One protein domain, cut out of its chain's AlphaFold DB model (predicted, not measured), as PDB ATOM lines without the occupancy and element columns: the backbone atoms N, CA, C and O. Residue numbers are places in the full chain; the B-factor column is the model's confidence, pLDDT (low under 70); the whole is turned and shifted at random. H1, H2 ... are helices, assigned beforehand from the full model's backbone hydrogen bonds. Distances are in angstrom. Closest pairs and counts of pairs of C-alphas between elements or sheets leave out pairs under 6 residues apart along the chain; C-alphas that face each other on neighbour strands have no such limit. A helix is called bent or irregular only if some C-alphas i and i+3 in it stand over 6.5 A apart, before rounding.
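What this domain is: This is residues 8 to 80 of the 669 residues of the protein "Tyrosinase_Cu-bd domain-containing protein" of Rhizophagus clarus (UniProt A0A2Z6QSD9). Three helices, H1, H3 and H4, make a small triangle tilted steeply against one another, with H4 packed on both H1 and the kinked H3, while the short H2 sits off to one side and touches no helix. A long loop, residues 48 to 61, makes one end of the domain, and the tail after H4 folds back so that the last printed residue lies near the first. The printed part has 73 residues with four named helices in the order H1, H2, H3, H4 and no named strand; the class is all helix. The whole is compact, with a radius of gyration of the C-alphas of 11.3 A, and spans 30 by 25 by 18 A.

How they stand to each other: H1, residues 8 to 14, touches H4, residues 62 to 73, and their closest C-alphas, those of Ile 11 and Phe 68, are 6.4 A apart. H1 and H4 stand at a steep tilt of 42 degrees and run opposite ways. H2, residues 17 to 23, is apart from H1 and from H4. H3, residues 32 to 47, is also apart from H2. H1 and H3 are close but not clearly touching: their closest C-alphas, those of Tyr 8 and Tyr 32, are 7.9 A apart, and they run the same way at a steep tilt of 41 degrees. H3 touches H4, with the closest C-alphas those of Leu 46 and Ile 65, 6.7 A apart. Their lines stand at a steep tilt of 48 degrees, opposite ways. In H2 and H4 every O i to N i+4 pair is within hydrogen-bond range; in H3 10 of 12 are, and in H1 0 of 3, beside 1 of 4 O i to N i+3 pairs.

Where its parts are: H1 begins at C-alpha 8, at (178.550, 180.639, 125.373), and measures 10.0 A from first to last C-alpha. It is only just irregular, with C-alphas 9 and 12 6.7 A apart. H2 measures 9.8 A. H3 is the longest helix, with 16 residues and 20.6 A from C-alpha 32 at (172.609, 185.669, 124.113) to C-alpha 47. It is irregular, with C-alphas 37 and 40 7.8 A apart, and has a kink of 63 degrees near residue 39. H4 measures 16.1 A and ends at C-alpha 73, at (184.681, 195.716, 124.346).

The domain as a whole: The two C-alphas farthest apart, those of Asn 49 and Leu 80, are 34.1 A apart, while those of Tyr 8 and Leu 80 are 6.4 A apart. The printed part has no cut. The link from H1 to H2 is tight, that from H2 to H3 is short, and that from H3 to H4, with 14 residues, is long. The mean pLDDT of the printed part is 83.3, and 10 residues, 48 to 53 and 55 to 58, are under 70.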
ATOM      1  N   TYR A   8     178.791 182.003 124.894       87.19
ATOM      2  CA  TYR A   8     178.550 180.639 125.373       87.19
ATOM      3  C   TYR A   8     179.699 180.056 126.205       87.19
ATOM      4  O   TYR A   8     179.431 179.335 127.165       87.19
ATOM      5  N   GLN A   9     180.953 180.375 125.874       85.56
ATOM      6  CA  GLN A   9     182.140 179.809 126.525       85.56
ATOM      7  C   GLN A   9     182.556 180.605 127.760       85.56
ATOM      8  O   GLN A   9     182.990 180.023 128.750       85.56
ATOM      9  N   ASP A  10     182.433 181.934 127.718       90.06
ATOM     10  CA  ASP A  10     183.058 182.796 128.718       90.06
ATOM     11  C   ASP A  10     182.079 183.569 129.589       90.06
ATOM     12  O   ASP A  10     182.440 183.916 130.715       90.06
ATOM     13  N   ILE A  11     180.878 183.865 129.084       92.94
ATOM     14  CA  ILE A  11     179.925 184.766 129.747       92.94
ATOM     15  C   ILE A  11     178.752 184.016 130.360       92.94
ATOM     16  O   ILE A  11     178.465 184.217 131.535       92.94
ATOM     17  N   LYS A  12     178.105 183.121 129.607       90.56
ATOM     18  CA  LYS A  12     177.011 182.280 130.104       90.56
ATOM     19  C   LYS A  12     177.412 181.512 131.375       90.56
ATOM     20  O   LYS A  12     176.622 181.553 132.315       90.56
ATOM     21  N   PRO A  13     178.614 180.897 131.481       89.56
ATOM     22  CA  PRO A  13     179.015 180.175 132.695       89.56
ATOM     23  C   PRO A  13     179.205 181.054 133.937       89.56
ATOM     24  O   PRO A  13     179.287 180.528 135.043       89.56
ATOM     25  N   LEU A  14     179.288 182.381 133.786       89.88
ATOM     26  CA  LEU A  14     179.366 183.295 134.930       89.88
ATOM     27  C   LEU A  14     178.009 183.460 135.635       89.88
ATOM     28  O   LEU A  14     177.961 183.944 136.764       89.88
ATOM     29  N   PHE A  15     176.909 183.072 134.981       89.62
ATOM     30  CA  PHE A  15     175.565 183.095 135.551       89.62
ATOM     31  C   PHE A  15     175.194 181.706 136.067       89.62
ATOM     32  O   PHE A  15     175.187 180.735 135.313       89.62
ATOM     33  N   SER A  16     174.840 181.606 137.346       85.88
ATOM     34  CA  SER A  16     174.313 180.361 137.903       85.88
ATOM     35  C   SER A  16     172.861 180.121 137.472       85.88
ATOM     36  O   SER A  16     172.135 181.041 137.085       85.88
ATOM     37  N   GLU A  17     172.384 178.884 137.615       82.44
ATOM     38  CA  GLU A  17     170.971 178.564 137.379       82.44
ATOM     39  C   GLU A  17     170.043 179.355 138.317       82.44
ATOM     40  O   GLU A  17     168.975 179.811 137.906       82.44
ATOM     41  N   ASN A  18     170.472 179.592 139.561       83.31
ATOM     42  CA  ASN A  18     169.739 180.434 140.502       83.31
ATOM     43  C   ASN A  18     169.655 181.891 140.016       83.31
ATOM     44  O   ASN A  18     168.589 182.505 140.107       83.31
ATOM     45  N   ASP A  19     170.747 182.418 139.445       86.06
ATOM     46  CA  ASP A  19     170.756 183.758 138.849       86.06
ATOM     47  C   ASP A  19     169.741 183.848 137.720       86.06
ATOM     48  O   ASP A  19     168.893 184.744 137.703       86.06
ATOM     49  N   ARG A  20     169.788 182.869 136.811       87.69
ATOM     50  CA  ARG A  20     168.857 182.764 135.692       87.69
ATOM     51  C   ARG A  20     167.418 182.708 136.183       87.69
ATOM     52  O   ARG A  20     166.601 183.488 135.709       87.69
ATOM     53  N   ASN A  21     167.101 181.826 137.129       81.38
ATOM     54  CA  ASN A  21     165.732 181.606 137.596       81.38
ATOM     55  C   ASN A  21     165.121 182.855 138.235       81.38
ATOM     56  O   ASN A  21     163.958 183.163 137.980       81.38
ATOM     57  N   CYS A  22     165.899 183.615 139.001       81.69
ATOM     58  CA  CYS A  22     165.405 184.852 139.600       81.69
ATOM     59  C   CYS A  22     165.305 186.001 138.591       81.69
ATOM     60  O   CYS A  22     164.380 186.807 138.668       81.69
ATOM     61  N   MET A  23     166.224 186.070 137.625       83.19
ATOM     62  CA  MET A  23     166.189 187.090 136.573       83.19
ATOM     63  C   MET A  23     165.211 186.766 135.447       83.19
ATOM     64  O   MET A  23     164.840 187.674 134.709       83.19
ATOM     65  N   LYS A  24     164.721 185.523 135.353       80.12
ATOM     66  CA  LYS A  24     163.851 185.028 134.274       80.12
ATOM     67  C   LYS A  24     162.604 185.886 134.045       80.12
ATOM     68  O   LYS A  24     162.147 185.995 132.916       80.12
ATOM     69  N   ALA A  25     162.079 186.518 135.098       76.69
ATOM     70  CA  ALA A  25     160.946 187.444 135.009       76.69
ATOM     71  C   ALA A  25     161.292 188.795 134.347       76.69
ATOM     72  O   ALA A  25     160.397 189.495 133.885       76.69
ATOM     73  N   SER A  26     162.572 189.175 134.327       79.88
ATOM     74  CA  SER A  26     163.083 190.382 133.667       79.88
ATOM     75  C   SER A  26     163.619 190.073 132.268       79.88
ATOM     76  O   SER A  26     163.228 190.731 131.309       79.88
ATOM     77  N   PHE A  27     164.534 189.109 132.158       82.69
ATOM     78  CA  PHE A  27     165.074 188.572 130.906       82.69
ATOM     79  C   PHE A  27     165.914 187.316 131.198       82.69
ATOM     80  O   PHE A  27     166.402 187.128 132.313       82.69
ATOM     81  N   ASP A  28     166.092 186.441 130.208       83.81
ATOM     82  CA  ASP A  28     166.826 185.185 130.394       83.81
ATOM     83  C   ASP A  28     168.347 185.403 130.304       83.81
ATOM     84  O   ASP A  28     168.873 185.723 129.243       83.81
ATOM     85  N   LEU A  29     169.071 185.182 131.407       86.44
ATOM     86  CA  LEU A  29     170.537 185.284 131.450       86.44
ATOM     87  C   LEU A  29     171.263 184.222 130.616       86.44
ATOM     88  O   LEU A  29     172.467 184.333 130.401       86.44
ATOM     89  N   TYR A  30     170.560 183.184 130.164       88.19
ATOM     90  CA  TYR A  30     171.119 182.183 129.256       88.19
ATOM     91  C   TYR A  30     170.801 182.480 127.783       88.19
ATOM     92  O   TYR A  30     171.306 181.762 126.922       88.19
ATOM     93  N   SER A  31     170.020 183.527 127.478       84.94
ATOM     94  CA  SER A  31     169.834 184.022 126.107       84.94
ATOM     95  C   SER A  31     170.926 185.030 125.767       84.94
ATOM     96  O   SER A  31     171.128 186.027 126.467       84.94
ATOM     97  N   TYR A  32     171.611 184.765 124.658       84.25
ATOM     98  CA  TYR A  32     172.609 185.669 124.113       84.25
ATOM     99  C   TYR A  32     171.996 187.034 123.803       84.25
ATOM    100  O   TYR A  32     172.547 188.050 124.212       84.25
ATOM    101  N   GLU A  33     170.841 187.064 123.140       81.81
ATOM    102  CA  GLU A  33     170.151 188.278 122.705       81.81
ATOM    103  C   GLU A  33     169.792 189.149 123.911       81.81
ATOM    104  O   GLU A  33     170.126 190.335 123.957       81.81
ATOM    105  N   ALA A  34     169.205 188.537 124.943       84.94
ATOM    106  CA  ALA A  34     168.849 189.218 126.178       84.94
ATOM    107  C   ALA A  34     170.076 189.825 126.877       84.94
ATOM    108  O   ALA A  34     170.071 191.001 127.253       84.94
ATOM    109  N   VAL A  35     171.153 189.050 127.041       88.75
ATOM    110  CA  VAL A  35     172.377 189.535 127.694       88.75
ATOM    111  C   VAL A  35     173.099 190.563 126.820       88.75
ATOM    112  O   VAL A  35     173.615 191.546 127.348       88.75
ATOM    113  N   TYR A  36     173.093 190.403 125.498       88.69
ATOM    114  CA  TYR A  36     173.670 191.342 124.536       88.69
ATOM    115  C   TYR A  36     173.003 192.717 124.630       88.69
ATOM    116  O   TYR A  36     173.698 193.741 124.747       88.69
ATOM    117  N   GLU A  37     171.666 192.741 124.630       88.88
ATOM    118  CA  GLU A  37     170.856 193.952 124.761       88.88
ATOM    119  C   GLU A  37     171.039 194.615 126.128       88.88
ATOM    120  O   GLU A  37     171.170 195.838 126.225       88.88
ATOM    121  N   LYS A  38     171.080 193.817 127.201       89.81
ATOM    122  CA  LYS A  38     171.175 194.315 128.581       89.81
ATOM    123  C   LYS A  38     172.609 194.450 129.093       89.81
ATOM    124  O   LYS A  38     172.791 194.863 130.237       89.81
ATOM    125  N   ALA A  39     173.627 194.195 128.269       90.75
ATOM    126  CA  ALA A  39     175.027 194.123 128.695       90.75
ATOM    127  C   ALA A  39     175.493 195.363 129.476       90.75
ATOM    128  O   ALA A  39     176.136 195.237 130.512       90.75
ATOM    129  N   ALA A  40     175.128 196.568 129.024       89.25
ATOM    130  CA  ALA A  40     175.491 197.810 129.712       89.25
ATOM    131  C   ALA A  40     174.835 197.934 131.097       89.25
ATOM    132  O   ALA A  40     175.470 198.403 132.040       89.25
ATOM    133  N   VAL A  41     173.585 197.478 131.230       87.75
ATOM    134  CA  VAL A  41     172.844 197.479 132.499       87.75
ATOM    135  C   VAL A  41     173.450 196.462 133.465       87.75
ATOM    136  O   VAL A  41     173.715 196.801 134.615       87.75
ATOM    137  N   ILE A  42     173.740 195.252 132.976       88.38
ATOM    138  CA  ILE A  42     174.394 194.189 133.750       88.38
ATOM    139  C   ILE A  42     175.767 194.672 134.232       88.38
ATOM    140  O   ILE A  42     176.067 194.614 135.422       88.38
ATOM    141  N   TYR A  43     176.586 195.240 133.344       89.50
ATOM    142  CA  TYR A  43     177.903 195.744 133.726       89.50
ATOM    143  C   TYR A  43     177.826 196.893 134.739       89.50
ATOM    144  O   TYR A  43     178.613 196.929 135.682       89.50
ATOM    145  N   ALA A  44     176.852 197.798 134.609       85.62
ATOM    146  CA  ALA A  44     176.641 198.867 135.584       85.62
ATOM    147  C   ALA A  44     176.258 198.329 136.974       85.62
ATOM    148  O   ALA A  44     176.716 198.879 137.976       85.62
ATOM    149  N   SER A  45     175.479 197.241 137.064       80.50
ATOM    150  CA  SER A  45     175.214 196.577 138.352       80.50
ATOM    151  C   SER A  45     176.439 195.856 138.921       80.50
ATOM    152  O   SER A  45     176.618 195.824 140.137       80.50
ATOM    153  N   LEU A  46     177.314 195.340 138.054       82.50
ATOM    154  CA  LEU A  46     178.553 194.674 138.456       82.50
ATOM    155  C   LEU A  46     179.662 195.662 138.865       82.50
ATOM    156  O   LEU A  46     180.524 195.297 139.652       82.50
ATOM    157  N   ASN A  47     179.659 196.899 138.357       73.06
ATOM    158  CA  ASN A  47     180.760 197.864 138.526       73.06
ATOM    159  C   ASN A  47     180.341 199.200 139.185       73.06
ATOM    160  O   ASN A  47     181.096 200.170 139.158       73.06
ATOM    161  N   GLY A  48     179.120 199.294 139.721       62.62
ATOM    162  CA  GLY A  48     178.579 200.528 140.308       62.62
ATOM    163  C   GLY A  48     179.123 200.872 141.706       62.62
ATOM    164  O   GLY A  48     179.874 200.117 142.309       62.62
ATOM    165  N   ASN A  49     178.674 201.999 142.278       56.00
ATOM    166  CA  ASN A  49     179.068 202.479 143.623       56.00
ATOM    167  C   ASN A  49     178.562 201.605 144.800       56.00
ATOM    168  O   ASN A  49     178.782 201.943 145.963       56.00
ATOM    169  N   LYS A  50     177.839 200.516 144.519       60.34
ATOM    170  CA  LYS A  50     177.401 199.503 145.495       60.34
ATOM    171  C   LYS A  50     178.287 198.261 145.342       60.34
ATOM    172  O   LYS A  50     178.956 198.116 144.329       60.34
ATOM    173  N   VAL A  51     178.311 197.368 146.338       60.25
ATOM    174  CA  VAL A  51     179.088 196.115 146.256       60.25
ATOM    175  C   VAL A  51     178.747 195.393 144.939       60.25
ATOM    176  O   VAL A  51     177.559 195.150 144.726       60.25
ATOM    177  N   PRO A  52     179.738 195.064 144.080       62.06
ATOM    178  CA  PRO A  52     179.534 194.329 142.832       62.06
ATOM    179  C   PRO A  52     178.650 193.111 143.050       62.06
ATOM    180  O   PRO A  52     179.068 192.163 143.712       62.06
ATOM    181  N   GLN A  53     177.424 193.132 142.545       69.06
ATOM    182  CA  GLN A  53     176.475 192.055 142.781       69.06
ATOM    183  C   GLN A  53     175.657 191.818 141.522       69.06
ATOM    184  O   GLN A  53     175.088 192.755 140.963       69.06
ATOM    185  N   MET A  54     175.562 190.553 141.117       70.81
ATOM    186  CA  MET A  54     174.519 190.097 140.209       70.81
ATOM    187  C   MET A  54     173.275 189.820 141.057       70.81
ATOM    188  O   MET A  54     173.363 188.969 141.927       70.81
ATOM    189  N   PRO A  55     172.134 190.507 140.914       57.88
ATOM    190  CA  PRO A  55     170.920 190.112 141.629       57.88
ATOM    191  C   PRO A  55     170.320 188.879 140.933       57.88
ATOM    192  O   PRO A  55     170.137 188.945 139.715       57.88
ATOM    193  N   PRO A  56     169.990 187.770 141.629       57.91
ATOM    194  CA  PRO A  56     170.050 187.468 143.074       57.91
ATOM    195  C   PRO A  56     171.392 186.900 143.590       57.91
ATOM    196  O   PRO A  56     171.522 186.680 144.792       57.91
ATOM    197  N   GLY A  57     172.336 186.573 142.711       60.97
ATOM    198  CA  GLY A  57     173.625 185.965 143.027       60.97
ATOM    199  C   GLY A  57     174.526 186.729 143.995       60.97
ATOM    200  O   GLY A  57     174.282 187.862 144.425       60.97
ATOM    201  N   GLY A  58     175.608 186.046 144.368       66.94
ATOM    202  CA  GLY A  58     176.665 186.586 145.216       66.94
ATOM    203  C   GLY A  58     177.573 187.582 144.488       66.94
ATOM    204  O   GLY A  58     177.430 187.868 143.299       66.94
ATOM    205  N   LYS A  59     178.549 188.116 145.226       77.50
ATOM    206  CA  LYS A  59     179.535 189.065 144.701       77.50
ATOM    207  C   LYS A  59     180.392 188.424 143.606       77.50
ATOM    208  O   LYS A  59     181.089 187.447 143.875       77.50
ATOM    209  N   TRP A  60     180.405 189.013 142.410       84.25
ATOM    210  CA  TRP A  60     181.364 188.641 141.365       84.25
ATOM    211  C   TRP A  60     182.769 189.126 141.737       84.25
ATOM    212  O   TRP A  60     182.948 190.211 142.300       84.25
ATOM    213  N   ASN A  61     183.783 188.320 141.427       86.81
ATOM    214  CA  ASN A  61     185.173 188.731 141.605       86.81
ATOM    215  C   ASN A  61     185.617 189.657 140.451       86.81
ATOM    216  O   ASN A  61     184.995 189.710 139.388       86.81
ATOM    217  N   GLN A  62     186.724 190.383 140.638       87.31
ATOM    218  CA  GLN A  62     187.204 191.337 139.630       87.31
ATOM    219  C   GLN A  62     187.581 190.665 138.300       87.31
ATOM    220  O   GLN A  62     187.466 191.285 137.247       87.31
ATOM    221  N   LYS A  63     188.017 189.398 138.328       89.88
ATOM    222  CA  LYS A  63     188.382 188.643 137.124       89.88
ATOM    223  C   LYS A  63     187.157 188.417 136.233       89.88
ATOM    224  O   LYS A  63     187.250 188.652 135.033       89.88
ATOM    225  N   ASP A  64     186.020 188.047 136.812       90.25
ATOM    226  CA  ASP A  64     184.774 187.800 136.077       90.25
ATOM    227  C   ASP A  64     184.168 189.103 135.546       90.25
ATOM    228  O   ASP A  64     183.738 189.171 134.394       90.25
ATOM    229  N   ILE A  65     184.243 190.186 136.330       90.69
ATOM    230  CA  ILE A  65     183.841 191.532 135.886       90.69
ATOM    231  C   ILE A  65     184.704 191.989 134.702       90.69
ATOM    232  O   ILE A  65     184.182 192.486 133.701       90.69
ATOM    233  N   ASN A  66     186.023 191.794 134.782       91.94
ATOM    234  CA  ASN A  66     186.945 192.125 133.696       91.94
ATOM    235  C   ASN A  66     186.683 191.265 132.454       91.94
ATOM    236  O   ASN A  66     186.756 191.776 131.337       91.94
ATOM    237  N   LYS A  67     186.343 189.983 132.635       92.88
ATOM    238  CA  LYS A  67     185.974 189.078 131.543       92.88
ATOM    239  C   LYS A  67     184.708 189.562 130.827       92.88
ATOM    240  O   LYS A  67     184.725 189.712 129.607       92.88
ATOM    241  N   PHE A  68     183.661 189.911 131.578       93.56
ATOM    242  CA  PHE A  68     182.426 190.480 131.026       93.56
ATOM    243  C   PHE A  68     182.675 191.799 130.290       93.56
ATOM    244  O   PHE A  68     182.182 192.004 129.180       93.56
ATOM    245  N   LYS A  69     183.506 192.682 130.860       93.38
ATOM    246  CA  LYS A  69     183.889 193.938 130.204       93.38
ATOM    247  C   LYS A  69     184.646 193.696 128.904       93.38
ATOM    248  O   LYS A  69     184.332 194.319 127.896       93.38
ATOM    249  N   LYS A  70     185.604 192.766 128.903       93.88
ATOM    250  CA  LYS A  70     186.367 192.415 127.703       93.88
ATOM    251  C   LYS A  70     185.456 191.851 126.611       93.88
ATOM    252  O   LYS A  70     185.623 192.227 125.457       93.88
ATOM    253  N   TRP A  71     184.454 191.035 126.949       95.25
ATOM    254  CA  TRP A  71     183.431 190.603 125.986       95.25
ATOM    255  C   TRP A  71     182.658 191.784 125.392       95.25
ATOM    256  O   TRP A  71     182.514 191.875 124.174       95.25
ATOM    257  N   MET A  72     182.227 192.736 126.226       93.69
ATOM    258  CA  MET A  72     181.567 193.954 125.745       93.69
ATOM    259  C   MET A  72     182.446 194.767 124.791       93.69
ATOM    260  O   MET A  72     181.958 195.229 123.761       93.69
ATOM    261  N   ASP A  73     183.730 194.909 125.115       93.19
ATOM    262  CA  ASP A  73     184.681 195.716 124.346       93.19
ATOM    263  C   ASP A  73     185.125 195.041 123.042       93.19
ATOM    264  O   ASP A  73     185.530 195.716 122.101       93.19
ATOM    265  N   THR A  74     185.014 193.713 122.960       89.75
ATOM    266  CA  THR A  74     185.400 192.910 121.785       89.75
ATOM    267  C   THR A  74     184.223 192.582 120.860       89.75
ATOM    268  O   THR A  74     184.308 191.683 120.022       89.75
ATOM    269  N   GLY A  75     183.127 193.338 120.981       89.12
ATOM    270  CA  GLY A  75     181.967 193.241 120.092       89.12
ATOM    271  C   GLY A  75     180.913 192.224 120.527       89.12
ATOM    272  O   GLY A  75     180.064 191.871 119.717       89.12
ATOM    273  N   LYS A  76     180.951 191.766 121.788       91.50
ATOM    274  CA  LYS A  76     179.960 190.867 122.398       91.50
ATOM    275  C   LYS A  76     179.685 189.622 121.553       91.50
ATOM    276  O   LYS A  76     178.538 189.285 121.298       91.50
ATOM    277  N   LYS A  77     180.726 188.945 121.076       88.44
ATOM    278  CA  LYS A  77     180.570 187.795 120.175       88.44
ATOM    279  C   LYS A  77     179.745 186.680 120.821       88.44
ATOM    280  O   LYS A  77     179.960 186.354 121.989       88.44
ATOM    281  N   MET A  78     178.835 186.071 120.062       87.31
ATOM    282  CA  MET A  78     177.991 184.971 120.543       87.31
ATOM    283  C   MET A  78     178.806 183.698 120.821       87.31
ATOM    284  O   MET A  78     178.697 183.104 121.893       87.31
ATOM    285  N   GLY A  79     179.695 183.326 119.897       85.38
ATOM    286  CA  GLY A  79     180.347 182.013 119.911       85.38
ATOM    287  C   GLY A  79     179.377 180.882 119.568       85.38
ATOM    288  O   GLY A  79     178.207 181.123 119.270       85.38
ATOM    289  N   LEU A  80     179.874 179.649 119.603       88.00
ATOM    290  CA  LEU A  80     179.056 178.461 119.382       88.00
ATOM    291  C   LEU A  80     178.415 177.987 120.692       88.00
ATOM    292  O   LEU A  80     179.071 178.035 121.730       88.00
TER     293      LEU A  80